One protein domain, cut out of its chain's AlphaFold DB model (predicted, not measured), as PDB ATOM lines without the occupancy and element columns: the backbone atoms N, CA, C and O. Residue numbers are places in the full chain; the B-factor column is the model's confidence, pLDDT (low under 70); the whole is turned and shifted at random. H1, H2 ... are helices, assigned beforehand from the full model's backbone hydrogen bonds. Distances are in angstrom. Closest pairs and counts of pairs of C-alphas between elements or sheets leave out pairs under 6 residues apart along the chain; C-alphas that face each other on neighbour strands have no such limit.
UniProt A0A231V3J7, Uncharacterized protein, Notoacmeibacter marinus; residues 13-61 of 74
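What this domain is: This is residues 13 to 61 of the 74 residues of an uncharacterized protein of Notoacmeibacter marinus (UniProt A0A231V3J7). Three helices stand in a flat zigzag row, with H2 in the middle, H1 on one side of it and the longest helix, H3, on the other. H1 runs nearly alongside H2, while H3 is set at a slant to it, and H1 and H3 have no contact. The printed part has 49 residues with three named helices, H1, H2 and H3 in chain order, and no named strand; its class is all helix. It is compact, with a radius of gyration of the C-alphas of 11.1 A, and flat, spanning 31 by 25 by 13 A.

How they stand to each other: H3, residues 45 to 61, touches H2, residues 28 to 39; their closest C-alphas, those of Lys 51 and Ala 33, are 6.5 A apart. The two run opposite ways at a steep tilt of 42 degrees and form a helical hairpin. H2 also touches H1, residues 13 to 22, where the closest C-alphas, those of Ser 28 and Ala 21, are 5.9 A apart. H1 and H2 run opposite ways at a shallow tilt of 16 degrees, a second helical hairpin. H1 and H3 are apart. In H2 and H3 every O i to N i+4 pair is within hydrogen-bond range; in H1, 5 of 6 are.

Where its parts are: H3 is 24.4 A long from first to last C-alpha and ends at C-alpha 61, (-21.631, 39.364, -56.111). H2 is 16.5 A long and begins at C-alpha 28, (-18.039, 28.564, -40.806). H1 is 14.6 A long and begins at C-alpha 13, (-5.674, 23.348, -32.864).

The domain as a whole: The two C-alphas farthest apart, those of Asp 15 and Lys 61, are 32.8 A apart. The printed part has no cut, and the links H1 to H2 and H2 to H3 are both tight, with 5 residues each. The mean pLDDT of the printed part is 87.4, and residue 24 is under 70.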
ATOM      1  N   LEU A  13      -5.153  22.235 -32.073       85.75
ATOM      2  CA  LEU A  13      -5.674  23.348 -32.864       85.75
ATOM      3  C   LEU A  13      -6.816  22.912 -33.793       85.75
ATOM      4  O   LEU A  13      -7.767  23.666 -33.979       85.75
ATOM      5  N   THR A  14      -6.736  21.706 -34.359       85.56
ATOM      6  CA  THR A  14      -7.809  21.152 -35.199       85.56
ATOM      7  C   THR A  14      -9.071  20.930 -34.368       85.56
ATOM      8  O   THR A  14     -10.130  21.434 -34.730       85.56
ATOM      9  N   ASP A  15      -8.944  20.301 -33.201       87.44
ATOM     10  CA  ASP A  15     -10.056  20.078 -32.276       87.44
ATOM     11  C   ASP A  15     -10.694  21.391 -31.809       87.44
ATOM     12  O   ASP A  15     -11.918  21.494 -31.695       87.44
ATOM     13  N   PHE A  16      -9.874  22.415 -31.551       87.06
ATOM     14  CA  PHE A  16     -10.362  23.741 -31.188       87.06
ATOM     15  C   PHE A  16     -11.198  24.358 -32.313       87.06
ATOM     16  O   PHE A  16     -12.321  24.795 -32.061       87.06
ATOM     17  N   LEU A  17     -10.685  24.370 -33.546       86.38
ATOM     18  CA  LEU A  17     -11.405  24.914 -34.703       86.38
ATOM     19  C   LEU A  17     -12.709  24.147 -34.967       86.38
ATOM     20  O   LEU A  17     -13.740  24.762 -35.226       86.38
ATOM     21  N   ASP A  18     -12.697  22.825 -34.811       85.06
ATOM     22  CA  ASP A  18     -13.878  21.974 -34.968       85.06
ATOM     23  C   ASP A  18     -14.934  22.241 -33.891       85.06
ATOM     24  O   ASP A  18     -16.137  22.208 -34.160       85.06
ATOM     25  N   ALA A  19     -14.505  22.534 -32.662       85.31
ATOM     26  CA  ALA A  19     -15.401  22.945 -31.588       85.31
ATOM     27  C   ALA A  19     -16.000  24.338 -31.843       85.31
ATOM     28  O   ALA A  19     -17.193  24.535 -31.592       85.31
ATOM     29  N   GLN A  20     -15.210  25.281 -32.372       82.12
ATOM     30  CA  GLN A  20     -15.705  26.602 -32.775       82.12
ATOM     31  C   GLN A  20     -16.662  26.527 -33.970       82.12
ATOM     32  O   GLN A  20     -17.556  27.350 -34.072       82.12
ATOM     33  N   ALA A  21     -16.553  25.525 -34.845       79.31
ATOM     34  CA  ALA A  21     -17.517  25.352 -35.938       79.31
ATOM     35  C   ALA A  21     -18.910  24.961 -35.437       79.31
ATOM     36  O   ALA A  21     -19.915  25.254 -36.076       79.31
ATOM     37  N   LYS A  22     -18.968  24.285 -34.285       80.50
ATOM     38  CA  LYS A  22     -20.209  23.781 -33.682       80.50
ATOM     39  C   LYS A  22     -20.866  24.796 -32.750       80.50
ATOM     40  O   LYS A  22     -22.083  24.786 -32.590       80.50
ATOM     41  N   LYS A  23     -20.069  25.644 -32.100       73.81
ATOM     42  CA  LYS A  23     -20.540  26.728 -31.234       73.81
ATOM     43  C   LYS A  23     -20.454  28.001 -32.055       73.81
ATOM     44  O   LYS A  23     -19.341  28.396 -32.335       73.81
ATOM     45  N   ALA A  24     -21.569  28.636 -32.408       69.62
ATOM     46  CA  ALA A  24     -21.685  29.794 -33.317       69.62
ATOM     47  C   ALA A  24     -20.801  31.050 -33.040       69.62
ATOM     48  O   ALA A  24     -21.089  32.128 -33.547       69.62
ATOM     49  N   GLY A  25     -19.743  30.960 -32.229       72.31
ATOM     50  CA  GLY A  25     -18.772  32.010 -31.945       72.31
ATOM     51  C   GLY A  25     -17.803  32.324 -33.088       72.31
ATOM     52  O   GLY A  25     -17.193  33.389 -33.054       72.31
ATOM     53  N   VAL A  26     -17.666  31.465 -34.105       79.31
ATOM     54  CA  VAL A  26     -16.918  31.785 -35.332       79.31
ATOM     55  C   VAL A  26     -17.710  31.314 -36.547       79.31
ATOM     56  O   VAL A  26     -18.210  30.193 -36.577       79.31
ATOM     57  N   ASP A  27     -17.818  32.174 -37.559       85.00
ATOM     58  CA  ASP A  27     -18.456  31.833 -38.829       85.00
ATOM     59  C   ASP A  27     -17.747  30.643 -39.509       85.00
ATOM     60  O   ASP A  27     -16.515  30.540 -39.525       85.00
ATOM     61  N   SER A  28     -18.537  29.752 -40.111       84.12
ATOM     62  CA  SER A  28     -18.039  28.564 -40.806       84.12
ATOM     63  C   SER A  28     -17.057  28.891 -41.933       84.12
ATOM     64  O   SER A  28     -16.078  28.166 -42.107       84.12
ATOM     65  N   GLY A  29     -17.269  29.989 -42.669       86.44
ATOM     66  CA  GLY A  29     -16.372  30.417 -43.743       86.44
ATOM     67  C   GLY A  29     -14.982  30.771 -43.219       86.44
ATOM     68  O   GLY A  29     -13.968  30.394 -43.806       86.44
ATOM     69  N   THR A  30     -14.925  31.410 -42.053       88.88
ATOM     70  CA  THR A  30     -13.681  31.757 -41.370       88.88
ATOM     71  C   THR A  30     -12.915  30.520 -40.922       88.88
ATOM     72  O   THR A  30     -11.700  30.446 -41.104       88.88
ATOM     73  N   ILE A  31     -13.610  29.512 -40.398       89.19
ATOM     74  CA  ILE A  31     -12.982  28.254 -39.976       89.19
ATOM     75  C   ILE A  31     -12.416  27.494 -41.173       89.19
ATOM     76  O   ILE A  31     -11.278  27.021 -41.113       89.19
ATOM     77  N   VAL A  32     -13.172  27.418 -42.272       89.44
ATOM     78  CA  VAL A  32     -12.707  26.806 -43.524       89.44
ATOM     79  C   VAL A  32     -11.466  27.533 -44.042       89.44
ATOM     80  O   VAL A  32     -10.456  26.891 -44.317       89.44
ATOM     81  N   ALA A  33     -11.475  28.869 -44.071       91.81
ATOM     82  CA  ALA A  33     -10.320  29.651 -44.506       91.81
ATOM     83  C   ALA A  33      -9.066  29.382 -43.654       91.81
ATOM     84  O   ALA A  33      -7.972  29.228 -44.202       91.81
ATOM     85  N   ILE A  34      -9.214  29.290 -42.326       91.06
ATOM     86  CA  ILE A  34      -8.106  28.964 -41.417       91.06
ATOM     87  C   ILE A  34      -7.589  27.546 -41.680       91.06
ATOM     88  O   ILE A  34      -6.374  27.351 -41.770       91.06
ATOM     89  N   ARG A  35      -8.487  26.562 -41.817       89.88
ATOM     90  CA  ARG A  35      -8.123  25.158 -42.048       89.88
ATOM     91  C   ARG A  35      -7.372  24.988 -43.369       89.88
ATOM     92  O   ARG A  35      -6.294  24.393 -43.365       89.88
ATOM     93  N   ASP A  36      -7.886  25.559 -44.455       91.25
ATOM     94  CA  ASP A  36      -7.264  25.502 -45.781       91.25
ATOM     95  C   ASP A  36      -5.853  26.092 -45.752       91.25
ATOM     96  O   ASP A  36      -4.874  25.415 -46.068       91.25
ATOM     97  N   LEU A  37      -5.729  27.340 -45.287       93.25
ATOM     98  CA  LEU A  37      -4.447  28.042 -45.245       93.25
ATOM     99  C   LEU A  37      -3.429  27.318 -44.366       93.25
ATOM    100  O   LEU A  37      -2.238  27.323 -44.670       93.25
ATOM    101  N   ARG A  38      -3.880  26.690 -43.277       89.62
ATOM    102  CA  ARG A  38      -3.017  25.885 -42.415       89.62
ATOM    103  C   ARG A  38      -2.532  24.623 -43.123       89.62
ATOM    104  O   ARG A  38      -1.347  24.322 -43.037       89.62
ATOM    105  N   SER A  39      -3.424  23.912 -43.813       89.25
ATOM    106  CA  SER A  39      -3.078  22.697 -44.560       89.25
ATOM    107  C   SER A  39      -2.055  22.976 -45.667       89.25
ATOM    108  O   SER A  39      -1.155  22.176 -45.904       89.25
ATOM    109  N   GLU A  40      -2.115  24.172 -46.252       92.81
ATOM    110  CA  GLU A  40      -1.164  24.662 -47.250       92.81
ATOM    111  C   GLU A  40       0.116  25.274 -46.645       92.81
ATOM    112  O   GLU A  40       0.962  25.764 -47.388       92.81
ATOM    113  N   SER A  41       0.267  25.302 -45.314       92.31
ATOM    114  CA  SER A  41       1.350  26.021 -44.609       92.31
ATOM    115  C   SER A  41       1.453  27.517 -44.967       92.31
ATOM    116  O   SER A  41       2.516  28.126 -44.886       92.31
ATOM    117  N   LYS A  42       0.330  28.137 -45.345       94.44
ATOM    118  CA  LYS A  42       0.203  29.550 -45.747       94.44
ATOM    119  C   LYS A  42      -0.591  30.394 -44.752       94.44
ATOM    120  O   LYS A  42      -0.933  31.539 -45.069       94.44
ATOM    121  N   LEU A  43      -0.913  29.856 -43.573       92.69
ATOM    122  CA  LEU A  43      -1.661  30.578 -42.548       92.69
ATOM    123  C   LEU A  43      -0.831  31.742 -42.004       92.69
ATOM    124  O   LEU A  43       0.012  31.594 -41.127       92.69
ATOM    125  N   THR A  44      -1.113  32.923 -42.536       93.69
ATOM    126  CA  THR A  44      -0.607  34.205 -42.058       93.69
ATOM    127  C   THR A  44      -1.784  35.153 -41.904       93.69
ATOM    128  O   THR A  44      -2.815  34.988 -42.562       93.69
ATOM    129  N   LYS A  45      -1.633  36.185 -41.068       91.81
ATOM    130  CA  LYS A  45      -2.656  37.226 -40.899       91.81
ATOM    131  C   LYS A  45      -3.088  37.816 -42.248       91.81
ATOM    132  O   LYS A  45      -4.279  37.931 -42.511       91.81
ATOM    133  N   THR A  46      -2.127  38.134 -43.115       95.44
ATOM    134  CA  THR A  46      -2.376  38.723 -44.438       95.44
ATOM    135  C   THR A  46      -3.172  37.787 -45.346       95.44
ATOM    136  O   THR A  46      -4.151  38.216 -45.953       95.44
ATOM    137  N   ASN A  47      -2.789  36.509 -45.425       93.94
ATOM    138  CA  ASN A  47      -3.482  35.548 -46.286       93.94
ATOM    139  C   ASN A  47      -4.889  35.230 -45.775       93.94
ATOM    140  O   ASN A  47      -5.803  35.076 -46.580       93.94
ATOM    141  N   LEU A  48      -5.070  35.186 -44.451       93.81
ATOM    142  CA  LEU A  48      -6.386  35.014 -43.849       93.81
ATOM    143  C   LEU A  48      -7.302  36.186 -44.201       93.81
ATOM    144  O   LEU A  48      -8.378  35.967 -44.745       93.81
ATOM    145  N   LEU A  49      -6.860  37.425 -43.961       93.94
ATOM    146  CA  LEU A  49      -7.652  38.616 -44.285       93.94
ATOM    147  C   LEU A  49      -8.035  38.661 -45.770       93.94
ATOM    148  O   LEU A  49      -9.196  38.917 -46.077       93.94
ATOM    149  N   ARG A  50      -7.097  38.335 -46.670       94.62
ATOM    150  CA  ARG A  50      -7.360  38.277 -48.114       94.62
ATOM    151  C   ARG A  50      -8.415  37.221 -48.464       94.62
ATOM    152  O   ARG A  50      -9.387  37.542 -49.134       94.62
ATOM    153  N   LYS A  51      -8.289  35.988 -47.955       92.69
ATOM    154  CA  LYS A  51      -9.245  34.906 -48.256       92.69
ATOM    155  C   LYS A  51     -10.648  35.184 -47.690       92.69
ATOM    156  O   LYS A  51     -11.647  34.850 -48.328       92.69
ATOM    157  N   LEU A  52     -10.743  35.846 -46.532       91.81
ATOM    158  CA  LEU A  52     -12.023  36.313 -45.980       91.81
ATOM    159  C   LEU A  52     -12.636  37.443 -46.816       91.81
ATOM    160  O   LEU A  52     -13.851  37.475 -47.011       91.81
ATOM    161  N   GLU A  53     -11.814  38.365 -47.317       91.56
ATOM    162  CA  GLU A  53     -12.263  39.431 -48.212       91.56
ATOM    163  C   GLU A  53     -12.806  38.865 -49.530       91.56
ATOM    164  O   GLU A  53     -13.895  39.254 -49.952       91.56
ATOM    165  N   ASP A  54     -12.105  37.903 -50.133       90.38
ATOM    166  CA  ASP A  54     -12.544  37.217 -51.353       90.38
ATOM    167  C   ASP A  54     -13.883  36.498 -51.136       90.38
ATOM    168  O   ASP A  54     -14.805  36.621 -51.945       90.38
ATOM    169  N   THR A  55     -14.032  35.824 -49.991       87.31
ATOM    170  CA  THR A  55     -15.283  35.157 -49.596       87.31
ATOM    171  C   THR A  55     -16.429  36.162 -49.445       87.31
ATOM    172  O   THR A  55     -17.523  35.948 -49.970       87.31
ATOM    173  N   ARG A  56     -16.182  37.305 -48.788       87.44
ATOM    174  CA  ARG A  56     -17.181  38.373 -48.627       87.44
ATOM    175  C   ARG A  56     -17.586  38.972 -49.976       87.44
ATOM    176  O   ARG A  56     -18.771  39.175 -50.219       87.44
ATOM    177  N   LYS A  57     -16.625  39.229 -50.867       88.94
ATOM    178  CA  LYS A  57     -16.885  39.740 -52.223       88.94
ATOM    179  C   LYS A  57     -17.718  38.762 -53.051       88.94
ATOM    180  O   LYS A  57     -18.633  39.193 -53.747       88.94
ATOM    181  N   ALA A  58     -17.439  37.463 -52.955       85.31
ATOM    182  CA  ALA A  58     -18.215  36.433 -53.642       85.31
ATOM    183  C   ALA A  58     -19.673  36.391 -53.157       85.31
ATOM    184  O   ALA A  58     -20.586  36.351 -53.982       85.31
ATOM    185  N   ALA A  59     -19.900  36.490 -51.842       81.50
ATOM    186  CA  ALA A  59     -21.244  36.551 -51.267       81.50
ATOM    187  C   ALA A  59     -22.033  37.782 -51.753       81.50
ATOM    188  O   ALA A  59     -23.207  37.672 -52.093       81.50
ATOM    189  N   LEU A  60     -21.371  38.939 -51.854       81.44
ATOM    190  CA  LEU A  60     -21.983  40.177 -52.348       81.44
ATOM    191  C   LEU A  60     -22.281  40.134 -53.853       81.44
ATOM    192  O   LEU A  60     -23.295  40.663 -54.289       81.44
ATOM    193  N   LYS A  61     -21.430  39.486 -54.656       74.44
ATOM    194  CA  LYS A  61     -21.631  39.364 -56.111       74.44
ATOM    195  C   LYS A  61     -22.733  38.358 -56.481       74.44
ATOM    196  O   LYS A  61     -23.309  38.468 -57.558       74.44
TER     197      LYS A  61